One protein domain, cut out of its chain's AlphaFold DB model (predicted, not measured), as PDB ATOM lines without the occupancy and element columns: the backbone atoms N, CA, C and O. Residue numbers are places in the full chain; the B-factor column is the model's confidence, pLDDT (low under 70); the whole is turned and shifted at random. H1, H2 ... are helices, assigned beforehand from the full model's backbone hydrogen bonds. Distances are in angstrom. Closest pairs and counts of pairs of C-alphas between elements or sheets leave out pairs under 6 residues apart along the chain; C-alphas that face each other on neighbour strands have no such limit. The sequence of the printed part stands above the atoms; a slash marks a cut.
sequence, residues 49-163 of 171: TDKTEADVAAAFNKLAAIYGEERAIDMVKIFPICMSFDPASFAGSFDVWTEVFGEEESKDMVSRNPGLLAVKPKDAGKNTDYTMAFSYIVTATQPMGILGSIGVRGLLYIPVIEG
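This is residues 49 to 163 of the 171 residues of the protein "Hypothetical protein" of Pseudo-nitzschia australis (UniProt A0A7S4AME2). The chain is wound in two stacked helical turns, H1-H2-H3 and H4-H5-H6, with H1 and H4, H2 and H5, and H3 and H6 meeting between the turns. H7 packs on H5, and beyond it residues 153 to 163, of which 153 to 157 belong to H8 and 160 to 163 to H9, stick out as an arm. The printed part has 115 residues with nine named helices, H1 to H9 in chain order, and no named strand; the class is all helix. With a radius of gyration of the C-alphas of 16.0 A it is only just compact, close to loose, and it is elongated, spanning 51 by 32 by 25 A.

The longest helix by residues, H1, spans residues 53 to 67, 20.8 A from C-alpha 53 at (244.881, 238.370, 172.542) to C-alpha 67 at (264.417, 239.191, 165.476). H2 is residues 69 to 78 and H3 residues 80 to 84. H4, residues 89 to 101, measures 18.3 A. H5 is residues 103 to 112 and H6 residues 114 to 118. H7, residues 128 to 141, measures 20.1 A. H8 is residues 148 to 157, and H9, residues 160 to 163, ends with C-alpha 163 at (256.829, 266.044, 129.412).

H1 touches H2 with residues 60 to 64 alone, closest at the C-alphas of Ala 64 and Ala 72, 5.2 A apart, at a steep tilt of 64 degrees, opposite ways. H1 only just touches H4, with 3 pairs of C-alphas within 8 A, the closest being those of Ile 66 and Ala 91 at 7.3 A; they run the same way at a shallow tilt of 18 degrees. H2 and H5 touch, closest at the C-alphas of Met 75 and Ser 111, 5.8 A, and run the same way at 35.0 degrees, a shallow tilt only just short of steep. H3 and H6 touch, closest at the C-alphas of Cys 82 and Pro 114, 6.4 A. H4 touches H5 with residues 94 to 98 alone, closest at the C-alphas of Thr 98 and Ser 106, 5.6 A, at a steep tilt of 62 degrees, opposite ways. H5 touches H7, closest at the C-alphas of Arg 112 and Thr 139, 5.6 A, at a steep tilt of 45 degrees, the same way. H7 and H8 are close but not clearly touching, about perpendicular at 78 degrees, with the C-alphas of Thr 141 and Val 152 closest at 6.7 A. H9 touches no helix. Every O i to N i+4 pair is within hydrogen-bond range in H1, H2, H4, H5, H7 and H8; H3 and H6 each have 0 of 1 but 2 of 2 O i to N i+3 pairs within range, and H9 is too short for an O i to N i+4 pair.

The two C-alphas farthest apart are those of Ala 54 and Gly 163, at 54.8 A. Without residues 153 to 163, which stand free, the body spans 38 by 32 by 23 A. The printed part has no cut and no long link. Its mean pLDDT is 80.2, and residues 141 to 163 are under 70.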
ATOM      1  N   THR A  49     241.204 240.526 163.392       73.06
ATOM      2  CA  THR A  49     239.975 240.704 164.180       73.06
ATOM      3  C   THR A  49     239.396 239.408 164.739       73.06
ATOM      4  O   THR A  49     238.584 239.460 165.655       73.06
ATOM      5  N   ASP A  50     239.792 238.258 164.188       76.56
ATOM      6  CA  ASP A  50     239.264 236.944 164.564       76.56
ATOM      7  C   ASP A  50     240.213 236.203 165.527       76.56
ATOM      8  O   ASP A  50     239.918 235.080 165.944       76.56
ATOM      9  N   LYS A  51     241.376 236.792 165.847       79.94
ATOM     10  CA  LYS A  51     242.381 236.221 166.754       79.94
ATOM     11  C   LYS A  51     242.155 236.690 168.187       79.94
ATOM     12  O   LYS A  51     241.753 237.827 168.427       79.94
ATOM     13  N   THR A  52     242.437 235.810 169.144       84.81
ATOM     14  CA  THR A  52     242.427 236.183 170.561       84.81
ATOM     15  C   THR A  52     243.715 236.920 170.928       84.81
ATOM     16  O   THR A  52     244.737 236.782 170.256       84.81
ATOM     17  N   GLU A  53     243.691 237.683 172.019       84.94
ATOM     18  CA  GLU A  53     244.881 238.370 172.542       84.94
ATOM     19  C   GLU A  53     246.031 237.390 172.827       84.94
ATOM     20  O   GLU A  53     247.183 237.668 172.498       84.94
ATOM     21  N   ALA A  54     245.710 236.195 173.333       85.62
ATOM     22  CA  ALA A  54     246.684 235.132 173.570       85.62
ATOM     23  C   ALA A  54     247.360 234.648 172.273       85.62
ATOM     24  O   ALA A  54     248.567 234.404 172.264       85.62
ATOM     25  N   ASP A  55     246.612 234.551 171.168       84.81
ATOM     26  CA  ASP A  55     247.164 234.151 169.867       84.81
ATOM     27  C   ASP A  55     248.134 235.207 169.319       84.81
ATOM     28  O   ASP A  55     249.169 234.870 168.739       84.81
ATOM     29  N   VAL A  56     247.803 236.489 169.503       86.31
ATOM     30  CA  VAL A  56     248.640 237.616 169.065       86.31
ATOM     31  C   VAL A  56     249.903 237.714 169.919       86.31
ATOM     32  O   VAL A  56     250.994 237.839 169.367       86.31
ATOM     33  N   ALA A  57     249.789 237.560 171.240       88.00
ATOM     34  CA  ALA A  57     250.937 237.530 172.143       88.00
ATOM     35  C   ALA A  57     251.883 236.359 171.825       88.00
ATOM     36  O   ALA A  57     253.098 236.533 171.777       88.00
ATOM     37  N   ALA A  58     251.343 235.172 171.530       88.44
ATOM     38  CA  ALA A  58     252.152 234.022 171.130       88.44
ATOM     39  C   ALA A  58     252.879 234.246 169.792       88.44
ATOM     40  O   ALA A  58     254.031 233.830 169.640       88.44
ATOM     41  N   ALA A  59     252.233 234.908 168.826       88.69
ATOM     42  CA  ALA A  59     252.861 235.277 167.559       88.69
ATOM     43  C   ALA A  59     253.969 236.324 167.754       88.69
ATOM     44  O   ALA A  59     255.049 236.174 167.184       88.69
ATOM     45  N   PHE A  60     253.733 237.328 168.601       91.44
ATOM     46  CA  PHE A  60     254.727 238.342 168.942       91.44
ATOM     47  C   PHE A  60     255.936 237.741 169.665       91.44
ATOM     48  O   PHE A  60     257.064 238.002 169.265       91.44
ATOM     49  N   ASN A  61     255.727 236.862 170.649       91.38
ATOM     50  CA  ASN A  61     256.823 236.199 171.365       91.38
ATOM     51  C   ASN A  61     257.710 235.375 170.422       91.38
ATOM     52  O   ASN A  61     258.930 235.369 170.560       91.38
ATOM     53  N   LYS A  62     257.110 234.705 169.430       89.38
ATOM     54  CA  LYS A  62     257.862 233.987 168.392       89.38
ATOM     55  C   LYS A  62     258.630 234.930 167.469       89.38
ATOM     56  O   LYS A  62     259.745 234.609 167.081       89.38
ATOM     57  N   LEU A  63     258.057 236.085 167.137       89.31
ATOM     58  CA  LEU A  63     258.742 237.108 166.351       89.31
ATOM     59  C   LEU A  63     259.931 237.701 167.129       89.31
ATOM     60  O   LEU A  63     261.039 237.767 166.602       89.31
ATOM     61  N   ALA A  64     259.722 238.056 168.395       91.38
ATOM     62  CA  ALA A  64     260.748 238.584 169.289       91.38
ATOM     63  C   ALA A  64     261.882 237.576 169.536       91.38
ATOM     64  O   ALA A  64     263.037 237.979 169.632       91.38
ATOM     65  N   ALA A  65     261.583 236.273 169.564       91.50
ATOM     66  CA  ALA A  65     262.601 235.231 169.691       91.50
ATOM     67  C   ALA A  65     263.558 235.156 168.485       91.50
ATOM     68  O   ALA A  65     264.712 234.779 168.659       91.50
ATOM     69  N   ILE A  66     263.096 235.504 167.277       89.00
ATOM     70  CA  ILE A  66     263.898 235.428 166.041       89.00
ATOM     71  C   ILE A  66     264.630 236.751 165.774       89.00
ATOM     72  O   ILE A  66     265.818 236.759 165.450       89.00
ATOM     73  N   TYR A  67     263.924 237.877 165.904       87.69
ATOM     74  CA  TYR A  67     264.417 239.191 165.476       87.69
ATOM     75  C   TYR A  67     264.868 240.094 166.634       87.69
ATOM     76  O   TYR A  67     265.508 241.115 166.384       87.69
ATOM     77  N   GLY A  68     264.568 239.731 167.883       91.19
ATOM     78  CA  GLY A  68     264.754 240.578 169.061       91.19
ATOM     79  C   GLY A  68     263.521 241.436 169.366       91.19
ATOM     80  O   GLY A  68     262.731 241.760 168.480       91.19
ATOM     81  N   GLU A  69     263.349 241.802 170.636       88.94
ATOM     82  CA  GLU A  69     262.154 242.501 171.129       88.94
ATOM     83  C   GLU A  69     261.974 243.888 170.495       88.94
ATOM     84  O   GLU A  69     260.905 244.186 169.964       88.94
ATOM     85  N   GLU A  70     263.028 244.708 170.460       87.69
ATOM     86  CA  GLU A  70     262.972 246.061 169.887       87.69
ATOM     87  C   GLU A  70     262.602 246.040 168.397       87.69
ATOM     88  O   GLU A  70     261.681 246.736 167.963       87.69
ATOM     89  N   ARG A  71     263.249 245.163 167.617       85.56
ATOM     90  CA  ARG A  71     262.965 245.019 166.181       85.56
ATOM     91  C   ARG A  71     261.566 244.461 165.938       85.56
ATOM     92  O   ARG A  71     260.879 244.925 165.032       85.56
ATOM     93  N   ALA A  72     261.111 243.509 166.752       88.69
ATOM     94  CA  ALA A  72     259.761 242.963 166.643       88.69
ATOM     95  C   ALA A  72     258.690 244.040 166.880       88.69
ATOM     96  O   ALA A  72     257.688 244.076 166.163       88.69
ATOM     97  N   ILE A  73     258.906 244.946 167.839       90.38
ATOM     98  CA  ILE A  73     257.999 246.075 168.087       90.38
ATOM     99  C   ILE A  73     257.930 246.987 166.859       90.38
ATOM    100  O   ILE A  73     256.835 247.348 166.420       90.38
ATOM    101  N   ASP A  74     259.074 247.344 166.282       88.12
ATOM    102  CA  ASP A  74     259.109 248.238 165.126       88.12
ATOM    103  C   ASP A  74     258.497 247.593 163.877       88.12
ATOM    104  O   ASP A  74     257.721 248.237 163.168       88.12
ATOM    105  N   MET A  75     258.699 246.290 163.679       88.25
ATOM    106  CA  MET A  75     258.027 245.521 162.625       88.25
ATOM    107  C   MET A  75     256.500 245.536 162.768       88.25
ATOM    108  O   MET A  75     255.783 245.694 161.775       88.25
ATOM    109  N   VAL A  76     255.981 245.406 163.993       89.38
ATOM    110  CA  VAL A  76     254.533 245.453 164.256       89.38
ATOM    111  C   VAL A  76     253.971 246.861 164.049       89.38
ATOM    112  O   VAL A  76     252.866 246.993 163.520       89.38
ATOM    113  N   LYS A  77     254.718 247.917 164.399       86.38
ATOM    114  CA  LYS A  77     254.319 249.310 164.114       86.38
ATOM    115  C   LYS A  77     254.242 249.583 162.614       86.38
ATOM    116  O   LYS A  77     253.310 250.244 162.163       86.38
ATOM    117  N   ILE A  78     255.212 249.073 161.857       83.38
ATOM    118  CA  ILE A  78     255.287 249.228 160.403       83.38
ATOM    119  C   ILE A  78     254.137 248.485 159.716       83.38
ATOM    120  O   ILE A  78     253.477 249.023 158.826       83.38
ATOM    121  N   PHE A  79     253.881 247.243 160.125       86.06
ATOM    122  CA  PHE A  79     252.893 246.394 159.473       86.06
ATOM    123  C   PHE A  79     252.152 245.527 160.496       86.06
ATOM    124  O   PHE A  79     252.460 244.345 160.647       86.06
ATOM    125  N   PRO A  80     251.110 246.053 161.161       86.12
ATOM    126  CA  PRO A  80     250.405 245.324 162.222       86.12
ATOM    127  C   PRO A  80     249.732 244.039 161.720       86.12
ATOM    128  O   PRO A  80     249.481 243.107 162.482       86.12
ATOM    129  N   ILE A  81     249.489 243.948 160.409       86.50
ATOM    130  CA  ILE A  81     248.930 242.768 159.748       86.50
ATOM    131  C   ILE A  81     249.869 241.553 159.858       86.50
ATOM    132  O   ILE A  81     249.369 240.430 159.778       86.50
ATOM    133  N   CYS A  82     251.175 241.715 160.131       86.81
ATOM    134  CA  CYS A  82     252.071 240.566 160.331       86.81
ATOM    135  C   CYS A  82     251.614 239.639 161.471       86.81
ATOM    136  O   CYS A  82     251.827 238.430 161.404       86.81
ATOM    137  N   MET A  83     250.875 240.161 162.455       87.06
ATOM    138  CA  MET A  83     250.295 239.365 163.543       87.06
ATOM    139  C   MET A  83     249.170 238.429 163.080       87.06
ATOM    140  O   MET A  83     248.806 237.483 163.781       87.06
ATOM    141  N   SER A  84     248.604 238.650 161.892       84.94
ATOM    142  CA  SER A  84     247.598 237.760 161.302       84.94
ATOM    143  C   SER A  84     248.204 236.502 160.670       84.94
ATOM    144  O   SER A  84     247.497 235.502 160.526       84.94
ATOM    145  N   PHE A  85     249.508 236.496 160.387       86.19
ATOM    146  CA  PHE A  85     250.184 235.374 159.743       86.19
ATOM    147  C   PHE A  85     250.332 234.159 160.662       86.19
ATOM    148  O   PHE A  85     249.995 234.200 161.851       86.19
ATOM    149  N   ASP A  86     250.760 233.047 160.066       85.06
ATOM    150  CA  ASP A  86     251.013 231.804 160.779       85.06
ATOM    151  C   ASP A  86     252.392 231.858 161.455       85.06
ATOM    152  O   ASP A  86     253.415 231.825 160.767       85.06
ATOM    153  N   PRO A  87     252.451 231.896 162.797       84.06
ATOM    154  CA  PRO A  87     253.713 232.028 163.503       84.06
ATOM    155  C   PRO A  87     254.560 230.748 163.467       84.06
ATOM    156  O   PRO A  87     255.719 230.778 163.871       84.06
ATOM    157  N   ALA A  88     254.015 229.608 163.022       85.56
ATOM    158  CA  ALA A  88     254.814 228.406 162.771       85.56
ATOM    159  C   ALA A  88     255.677 228.537 161.505       85.56
ATOM    160  O   ALA A  88     256.725 227.903 161.410       85.56
ATOM    161  N   SER A  89     255.263 229.386 160.562       84.94
ATOM    162  CA  SER A  89     255.974 229.594 159.302       84.94
ATOM    163  C   SER A  89     257.141 230.586 159.424       84.94
ATOM    164  O   SER A  89     258.006 230.595 158.557       84.94
ATOM    165  N   PHE A  90     257.211 231.389 160.496       86.44
ATOM    166  CA  PHE A  90     258.230 232.440 160.647       86.44
ATOM    167  C   PHE A  90     259.657 231.897 160.679       86.44
ATOM    168  O   PHE A  90     260.495 232.379 159.928       86.44
ATOM    169  N   ALA A  91     259.911 230.875 161.501       87.50
ATOM    170  CA  ALA A  91     261.235 230.266 161.601       87.50
ATOM    171  C   ALA A  91     261.647 229.625 160.269       87.50
ATOM    172  O   ALA A  91     262.672 229.981 159.711       87.50
ATOM    173  N   GLY A  92     260.783 228.782 159.690       87.94
ATOM    174  CA  GLY A  92     261.110 228.088 158.443       87.94
ATOM    175  C   GLY A  92     261.341 229.031 157.260       87.94
ATOM    176  O   GLY A  92     262.208 228.773 156.434       87.94
ATOM    177  N   SER A  93     260.589 230.129 157.155       86.50
ATOM    178  CA  SER A  93     260.832 231.123 156.104       86.50
ATOM    179  C   SER A  93     262.108 231.923 156.365       86.50
ATOM    180  O   SER A  93     262.826 232.237 155.421       86.50
ATOM    181  N   PHE A  94     262.413 232.229 157.628       88.69
ATOM    182  CA  PHE A  94     263.648 232.911 158.004       88.69
ATOM    183  C   PHE A  94     264.897 232.057 157.750       88.69
ATOM    184  O   PHE A  94     265.892 232.594 157.266       88.69
ATOM    185  N   ASP A  95     264.834 230.748 157.990       90.19
ATOM    186  CA  ASP A  95     265.939 229.821 157.716       90.19
ATOM    187  C   ASP A  95     266.301 229.819 156.223       90.19
ATOM    188  O   ASP A  95     267.472 229.933 155.865       90.19
ATOM    189  N   VAL A  96     265.292 229.799 155.343       90.00
ATOM    190  CA  VAL A  96     265.502 229.861 153.886       90.00
ATOM    191  C   VAL A  96     266.126 231.192 153.464       90.00
ATOM    192  O   VAL A  96     267.005 231.220 152.608       90.00
ATOM    193  N   TRP A  97     265.710 232.311 154.062       88.88
ATOM    194  CA  TRP A  97     266.342 233.601 153.774       88.88
ATOM    195  C   TRP A  97     267.782 233.660 154.275       88.88
ATOM    196  O   TRP A  97     268.657 234.133 153.550       88.88
ATOM    197  N   THR A  98     268.031 233.102 155.458       90.19
ATOM    198  CA  THR A  98     269.360 233.024 156.069       90.19
ATOM    199  C   THR A  98     270.323 232.207 155.215       90.19
ATOM    200  O   THR A  98     271.486 232.582 155.094       90.19
ATOM    201  N   GLU A  99     269.849 231.140 154.567       90.44
ATOM    202  CA  GLU A  99     270.654 230.342 153.636       90.44
ATOM    203  C   GLU A  99     271.078 231.136 152.387       90.44
ATOM    204  O   GLU A  99     272.192 230.965 151.898       90.44
ATOM    205  N   VAL A 100     270.221 232.034 151.887       87.81
ATOM    206  CA  VAL A 100     270.491 232.807 150.662       87.81
ATOM    207  C   VAL A 100     271.323 234.061 150.933       87.81
ATOM    208  O   VAL A 100     272.267 234.342 150.198       87.81
ATOM    209  N   PHE A 101     270.953 234.842 151.949       86.19
ATOM    210  CA  PHE A 101     271.502 236.183 152.185       86.19
ATOM    211  C   PHE A 101     272.394 236.264 153.428       86.19
ATOM    212  O   PHE A 101     273.087 237.252 153.635       86.19
ATOM    213  N   GLY A 102     272.395 235.238 154.275       90.12
ATOM    214  CA  GLY A 102     273.025 235.292 155.590       90.12
ATOM    215  C   GLY A 102     272.100 235.870 156.663       90.12
ATOM    216  O   GLY A 102     271.072 236.493 156.387       90.12
ATOM    217  N   GLU A 103     272.456 235.620 157.922       88.56
ATOM    218  CA  GLU A 103     271.573 235.839 159.072       88.56
ATOM    219  C   GLU A 103     271.265 237.325 159.312       88.56
ATOM    220  O   GLU A 103     270.100 237.714 159.402       88.56
ATOM    221  N   GLU A 104     272.296 238.171 159.387       88.25
ATOM    222  CA  GLU A 104     272.128 239.607 159.647       88.25
ATOM    223  C   GLU A 104     271.396 240.314 158.503       88.25
ATOM    224  O   GLU A 104     270.463 241.081 158.740       88.25
ATOM    225  N   GLU A 105     271.748 240.004 157.253       87.31
ATOM    226  CA  GLU A 105     271.107 240.615 156.088       87.31
ATOM    227  C   GLU A 105     269.642 240.182 155.956       87.31
ATOM    228  O   GLU A 105     268.775 241.004 155.657       87.31
ATOM    229  N   SER A 106     269.330 238.927 156.290       89.00
ATOM    230  CA  SER A 106     267.951 238.431 156.334       89.00
ATOM    231  C   SER A 106     267.132 239.092 157.434       89.00
ATOM    232  O   SER A 106     265.971 239.442 157.207       89.00
ATOM    233  N   LYS A 107     267.714 239.306 158.621       89.69
ATOM    234  CA  LYS A 107     267.036 240.036 159.705       89.69
ATOM    235  C   LYS A 107     266.702 241.455 159.271       89.69
ATOM    236  O   LYS A 107     265.580 241.900 159.503       89.69
ATOM    237  N   ASP A 108     267.637 242.130 158.614       88.31
ATOM    238  CA  ASP A 108     267.446 243.511 158.180       88.31
ATOM    239  C   ASP A 108     266.510 243.622 156.963       88.31
ATOM    240  O   ASP A 108     265.731 244.563 156.837       88.31
ATOM    241  N   MET A 109     266.500 242.626 156.080       88.44
ATOM    242  CA  MET A 109     265.537 242.545 154.979       88.44
ATOM    243  C   MET A 109     264.098 242.380 155.491       88.44
ATOM    244  O   MET A 109     263.185 243.065 155.017       88.44
ATOM    245  N   VAL A 110     263.877 241.484 156.458       90.12
ATOM    246  CA  VAL A 110     262.536 241.238 157.016       90.12
ATOM    247  C   VAL A 110     262.111 242.382 157.943       90.12
ATOM    248  O   VAL A 110     260.938 242.750 157.923       90.12
ATOM    249  N   SER A 111     263.026 243.005 158.693       87.38
ATOM    250  CA  SER A 111     262.690 244.161 159.542       87.38
ATOM    251  C   SER A 111     262.144 245.336 158.719       87.38
ATOM    252  O   SER A 111     261.143 245.948 159.093       87.38
ATOM    253  N   ARG A 112     262.744 245.581 157.549       86.25
ATOM    254  CA  ARG A 112     262.315 246.576 156.554       86.25
ATOM    255  C   ARG A 112     260.984 246.228 155.891       86.25
ATOM    256  O   ARG A 112     260.160 247.104 155.632       86.25
ATOM    257  N   ASN A 113     260.773 244.947 155.591       87.56
ATOM    258  CA  ASN A 113     259.548 244.455 154.972       87.56
ATOM    259  C   ASN A 113     258.966 243.253 155.740       87.56
ATOM    260  O   ASN A 113     259.113 242.101 155.314       87.56
ATOM    261  N   PRO A 114     258.209 243.504 156.823       87.25
ATOM    262  CA  PRO A 114     257.529 242.453 157.588       87.25
ATOM    263  C   PRO A 114     256.472 241.675 156.780       87.25
ATOM    264  O   PRO A 114     255.993 240.635 157.232       87.25
ATOM    265  N   GLY A 115     256.117 242.121 155.567       86.44
ATOM    266  CA  GLY A 115     255.271 241.367 154.638       86.44
ATOM    267  C   GLY A 115     255.903 240.054 154.156       86.44
ATOM    268  O   GLY A 115     255.178 239.136 153.772       86.44
ATOM    269  N   LEU A 116     257.231 239.913 154.246       87.06
ATOM    270  CA  LEU A 116     257.941 238.677 153.886       87.06
ATOM    271  C   LEU A 116     257.605 237.498 154.807       87.06
ATOM    272  O   LEU A 116     257.728 236.345 154.398       87.06
ATOM    273  N   LEU A 117     257.087 237.773 156.006       86.88
ATOM    274  CA  LEU A 117     256.600 236.756 156.940       86.88
ATOM    275  C   LEU A 117     255.341 236.026 156.441       86.88
ATOM    276  O   LEU A 117     254.988 234.976 156.973       86.88
ATOM    277  N   ALA A 118     254.657 236.564 155.426       85.44
ATOM    278  CA  ALA A 118     253.518 235.906 154.787       85.44
ATOM    279  C   ALA A 118     253.938 234.768 153.845       85.44
ATOM    280  O   ALA A 118     253.117 233.918 153.489       85.44
ATOM    281  N   VAL A 119     255.192 234.782 153.384       85.62
ATOM    282  CA  VAL A 119     255.698 233.832 152.395       85.62
ATOM    283  C   VAL A 119     255.926 232.493 153.081       85.62
ATOM    284  O   VAL A 119     256.571 232.418 154.124       85.62
ATOM    285  N   LYS A 120     255.391 231.419 152.497       85.62
ATOM    286  CA  LYS A 120     255.634 230.057 152.977       85.62
ATOM    287  C   LYS A 120     257.083 229.659 152.678       85.62
ATOM    288  O   LYS A 120     257.576 230.008 151.608       85.62
ATOM    289  N   PRO A 121     257.721 228.816 153.505       82.81
ATOM    290  CA  PRO A 121     259.114 228.408 153.294       82.81
ATOM    291  C   PRO A 121     259.354 227.714 151.943       82.81
ATOM    292  O   PRO A 121     260.441 227.779 151.398       82.81
ATOM    293  N   LYS A 122     258.323 227.093 151.349       84.81
ATOM    294  CA  LYS A 122     258.397 226.463 150.014       84.81
ATOM    295  C   LYS A 122     258.508 227.456 148.853       84.81
ATOM    296  O   LYS A 122     258.892 227.070 147.751       84.81
ATOM    297  N   ASP A 123     258.059 228.685 149.074       81.56
ATOM    298  CA  ASP A 123     258.067 229.760 148.081       81.56
ATOM    299  C   ASP A 123     259.140 230.811 148.399       81.56
ATOM    300  O   ASP A 123     259.525 231.581 147.516       81.56
ATOM    301  N   ALA A 124     259.657 230.803 149.632       73.38
ATOM    302  CA  ALA A 124     260.876 231.499 149.996       73.38
ATOM    303  C   ALA A 124     262.037 230.953 149.142       73.38
ATOM    304  O   ALA A 124     262.152 229.748 148.938       73.38
ATOM    305  N   GLY A 125     262.839 231.841 148.555       73.56
ATOM    306  CA  GLY A 125     263.973 231.477 147.694       73.56
ATOM    307  C   GLY A 125     263.701 231.423 146.183       73.56
ATOM    308  O   GLY A 125     264.649 231.338 145.412       73.56
ATOM    309  N   LYS A 126     262.449 231.525 145.710       82.38
ATOM    310  CA  LYS A 126     262.168 231.491 144.253       82.38
ATOM    311  C   LYS A 126     262.528 232.784 143.515       82.38
ATOM    312  O   LYS A 126     262.912 232.726 142.356       82.38
ATOM    313  N   ASN A 127     262.376 233.932 144.175       79.00
ATOM    314  CA  ASN A 127     262.566 235.268 143.594       79.00
ATOM    315  C   ASN A 127     263.447 236.130 144.509       79.00
ATOM    316  O   ASN A 127     263.023 237.185 144.985       79.00
ATOM    317  N   THR A 128     264.646 235.650 144.822       78.81
ATOM    318  CA  THR A 128     265.570 236.260 145.791       78.81
ATOM    319  C   THR A 128     265.924 237.701 145.425       78.81
ATOM    320  O   THR A 128     265.750 238.601 146.247       78.81
ATOM    321  N   ASP A 129     266.285 237.949 144.168       78.44
ATOM    322  CA  ASP A 129     266.784 239.252 143.707       78.44
ATOM    323  C   ASP A 129     265.718 240.350 143.825       78.44
ATOM    324  O   ASP A 129     265.957 241.444 144.340       78.44
ATOM    325  N   TYR A 130     264.487 240.026 143.418       83.25
ATOM    326  CA  TYR A 130     263.351 240.935 143.542       83.25
ATOM    327  C   TYR A 130     262.931 241.139 144.996       83.25
ATOM    328  O   TYR A 130     262.492 242.229 145.354       83.25
ATOM    329  N   THR A 131     263.071 240.115 145.840       84.00
ATOM    330  CA  THR A 131     262.697 240.186 147.260       84.00
ATOM    331  C   THR A 131     263.578 241.189 148.001       84.00
ATOM    332  O   THR A 131     263.066 242.042 148.734       84.00
ATOM    333  N   MET A 132     264.886 241.152 147.744       82.56
ATOM    334  CA  MET A 132     265.830 242.094 148.333       82.56
ATOM    335  C   MET A 132     265.602 243.522 147.818       82.56
ATOM    336  O   MET A 132     265.449 244.440 148.626       82.56
ATOM    337  N   ALA A 133     265.476 243.719 146.499       83.62
ATOM    338  CA  ALA A 133     265.195 245.037 145.920       83.62
ATOM    339  C   ALA A 133     263.884 245.639 146.457       83.62
ATOM    340  O   ALA A 133     263.812 246.826 146.786       83.62
ATOM    341  N   PHE A 134     262.852 244.808 146.613       81.12
ATOM    342  CA  PHE A 134     261.573 245.241 147.157       81.12
ATOM    343  C   PHE A 134     261.678 245.662 148.628       81.12
ATOM    344  O   PHE A 134     261.030 246.630 149.019       81.12
ATOM    345  N   SER A 135     262.533 245.023 149.435       81.12
ATOM    346  CA  SER A 135     262.773 245.448 150.823       81.12
ATOM    347  C   SER A 135     263.327 246.879 150.911       81.12
ATOM    348  O   SER A 135     262.881 247.668 151.749       81.12
ATOM    349  N   TYR A 136     264.210 247.267 149.984       80.75
ATOM    350  CA  TYR A 136     264.743 248.630 149.901       80.75
ATOM    351  C   TYR A 136     263.686 249.636 149.450       80.75
ATOM    352  O   TYR A 136     263.584 250.716 150.028       80.75
ATOM    353  N   ILE A 137     262.859 249.274 148.466       78.94
ATOM    354  CA  ILE A 137     261.753 250.127 148.008       78.94
ATOM    355  C   ILE A 137     260.755 250.358 149.143       78.94
ATOM    356  O   ILE A 137     260.340 251.490 149.380       78.94
ATOM    357  N   VAL A 138     260.386 249.304 149.872       77.75
ATOM    358  CA  VAL A 138     259.497 249.410 151.032       77.75
ATOM    359  C   VAL A 138     260.115 250.321 152.094       77.75
ATOM    360  O   VAL A 138     259.435 251.216 152.580       77.75
ATOM    361  N   THR A 139     261.413 250.197 152.368       75.19
ATOM    362  CA  THR A 139     262.116 251.094 153.307       75.19
ATOM    363  C   THR A 139     262.090 252.551 152.847       75.19
ATOM    364  O   THR A 139     261.822 253.445 153.641       75.19
ATOM    365  N   ALA A 140     262.343 252.803 151.560       72.69
ATOM    366  CA  ALA A 140     262.369 254.150 150.996       72.69
ATOM    367  C   ALA A 140     260.976 254.799 150.917       72.69
ATOM    368  O   ALA A 140     260.850 256.021 150.966       72.69
ATOM    369  N   THR A 141     259.930 253.987 150.763       67.38
ATOM    370  CA  THR A 141     258.544 254.456 150.622       67.38
ATOM    371  C   THR A 141     257.798 254.516 151.947       67.38
ATOM    372  O   THR A 141     256.798 255.233 152.048       67.38
ATOM    373  N   GLN A 142     258.271 253.805 152.970       65.88
ATOM    374  CA  GLN A 142     257.711 253.908 154.303       65.88
ATOM    375  C   GLN A 142     258.064 255.270 154.903       65.88
ATOM    376  O   GLN A 142     259.238 255.624 155.020       65.88
ATOM    377  N   PRO A 143     257.057 256.067 155.289       55.94
ATOM    378  CA  PRO A 143     257.314 257.338 155.924       55.94
ATOM    379  C   PRO A 143     257.917 257.072 157.304       55.94
ATOM    380  O   PRO A 143     257.196 256.741 158.245       55.94
ATOM    381  N   MET A 144     259.233 257.254 157.446       54.50
ATOM    382  CA  MET A 144     259.871 257.469 158.749       54.50
ATOM    383  C   MET A 144     259.406 258.827 159.308       54.50
ATOM    384  O   MET A 144     260.144 259.808 159.348       54.50
ATOM    385  N   GLY A 145     258.126 258.909 159.671       57.06
ATOM    386  CA  GLY A 145     257.471 260.118 160.160       57.06
ATOM    387  C   GLY A 145     256.814 260.989 159.081       57.06
ATOM    388  O   GLY A 145     256.801 260.691 157.888       57.06
ATOM    389  N   ILE A 146     256.235 262.102 159.537       53.34
ATOM    390  CA  ILE A 146     255.327 262.985 158.782       53.34
ATOM    391  C   ILE A 146     255.926 263.539 157.469       53.34
ATOM    392  O   ILE A 146     255.179 263.876 156.551       53.34
ATOM    393  N   LEU A 147     257.259 263.589 157.353       55.38
ATOM    394  CA  LEU A 147     257.978 264.094 156.176       55.38
ATOM    395  C   LEU A 147     258.010 263.110 154.994       55.38
ATOM    396  O   LEU A 147     257.995 263.551 153.846       55.38
ATOM    397  N   GLY A 148     258.003 261.792 155.230       56.06
ATOM    398  CA  GLY A 148     258.070 260.806 154.137       56.06
ATOM    399  C   GLY A 148     256.821 260.818 153.248       56.06
ATOM    400  O   GLY A 148     256.902 260.703 152.026       56.06
ATOM    401  N   SER A 149     255.663 261.095 153.851       56.09
ATOM    402  CA  SER A 149     254.377 261.261 153.164       56.09
ATOM    403  C   SER A 149     254.388 262.412 152.154       56.09
ATOM    404  O   SER A 149     253.663 262.371 151.160       56.09
ATOM    405  N   ILE A 150     255.188 263.450 152.416       58.97
ATOM    406  CA  ILE A 150     255.335 264.620 151.542       58.97
ATOM    407  C   ILE A 150     256.251 264.271 150.365       58.97
ATOM    408  O   ILE A 150     255.932 264.629 149.236       58.97
ATOM    409  N   GLY A 151     257.324 263.507 150.595       61.56
ATOM    410  CA  GLY A 151     258.229 263.039 149.540       61.56
ATOM    411  C   GLY A 151     257.553 262.096 148.540       61.56
ATOM    412  O   GLY A 151     257.666 262.299 147.333       61.56
ATOM    413  N   VAL A 152     256.768 261.124 149.024       61.34
ATOM    414  CA  VAL A 152     256.008 260.204 148.155       61.34
ATOM    415  C   VAL A 152     254.921 260.950 147.375       61.34
ATOM    416  O   VAL A 152     254.735 260.689 146.188       61.34
ATOM    417  N   ARG A 153     254.246 261.934 147.990       58.69
ATOM    418  CA  ARG A 153     253.322 262.821 147.263       58.69
ATOM    419  C   ARG A 153     254.047 263.675 146.235       58.69
ATOM    420  O   ARG A 153     253.530 263.796 145.142       58.69
ATOM    421  N   GLY A 154     255.226 264.214 146.538       64.62
ATOM    422  CA  GLY A 154     256.046 264.945 145.571       64.62
ATOM    423  C   GLY A 154     256.421 264.079 144.367       64.62
ATOM    424  O   GLY A 154     256.216 264.498 143.235       64.62
ATOM    425  N   LEU A 155     256.867 262.841 144.597       60.78
ATOM    426  CA  LEU A 155     257.225 261.902 143.529       60.78
ATOM    427  C   LEU A 155     256.017 261.485 142.671       60.78
ATOM    428  O   LEU A 155     256.142 261.382 141.456       60.78
ATOM    429  N   LEU A 156     254.845 261.283 143.285       61.78
ATOM    430  CA  LEU A 156     253.585 260.998 142.582       61.78
ATOM    431  C   LEU A 156     252.959 262.238 141.919       61.78
ATOM    432  O   LEU A 156     252.129 262.087 141.028       61.78
ATOM    433  N   TYR A 157     253.314 263.446 142.366       63.72
ATOM    434  CA  TYR A 157     252.770 264.710 141.859       63.72
ATOM    435  C   TYR A 157     253.577 265.280 140.694       63.72
ATOM    436  O   TYR A 157     253.071 266.156 140.006       63.72
ATOM    437  N   ILE A 158     254.805 264.814 140.445       61.06
ATOM    438  CA  ILE A 158     255.544 265.190 139.236       61.06
ATOM    439  C   ILE A 158     255.046 264.296 138.083       61.06
ATOM    440  O   ILE A 158     255.397 263.113 138.048       61.06
ATOM    441  N   PRO A 159     254.274 264.812 137.107       57.59
ATOM    442  CA  PRO A 159     253.912 264.066 135.907       57.59
ATOM    443  C   PRO A 159     255.127 263.996 134.968       57.59
ATOM    444  O   PRO A 159     255.168 264.638 133.923       57.59
ATOM    445  N   VAL A 160     256.158 263.224 135.324       56.41
ATOM    446  CA  VAL A 160     257.357 263.060 134.471       56.41
ATOM    447  C   VAL A 160     256.996 262.423 133.117       56.41
ATOM    448  O   VAL A 160     257.698 262.617 132.131       56.41
ATOM    449  N   ILE A 161     255.869 261.712 133.035       55.75
ATOM    450  CA  ILE A 161     255.440 260.996 131.826       55.75
ATOM    451  C   ILE A 161     254.781 261.934 130.792       55.75
ATOM    452  O   ILE A 161     254.786 261.626 129.603       55.75
ATOM    453  N   GLU A 162     254.273 263.107 131.187       55.00
ATOM    454  CA  GLU A 162     253.631 264.033 130.234       55.00
ATOM    455  C   GLU A 162     254.638 264.913 129.471       55.00
ATOM    456  O   GLU A 162     254.362 265.338 128.350       55.00
ATOM    457  N   GLY A 163     255.837 265.144 130.017       54.09
ATOM    458  CA  GLY A 163     256.829 266.044 129.412       54.09
ATOM    459  C   GLY A 163     257.610 265.460 128.229       54.09
ATOM    460  O   GLY A 163     258.032 266.203 127.345       54.09
TER     461      GLY A 163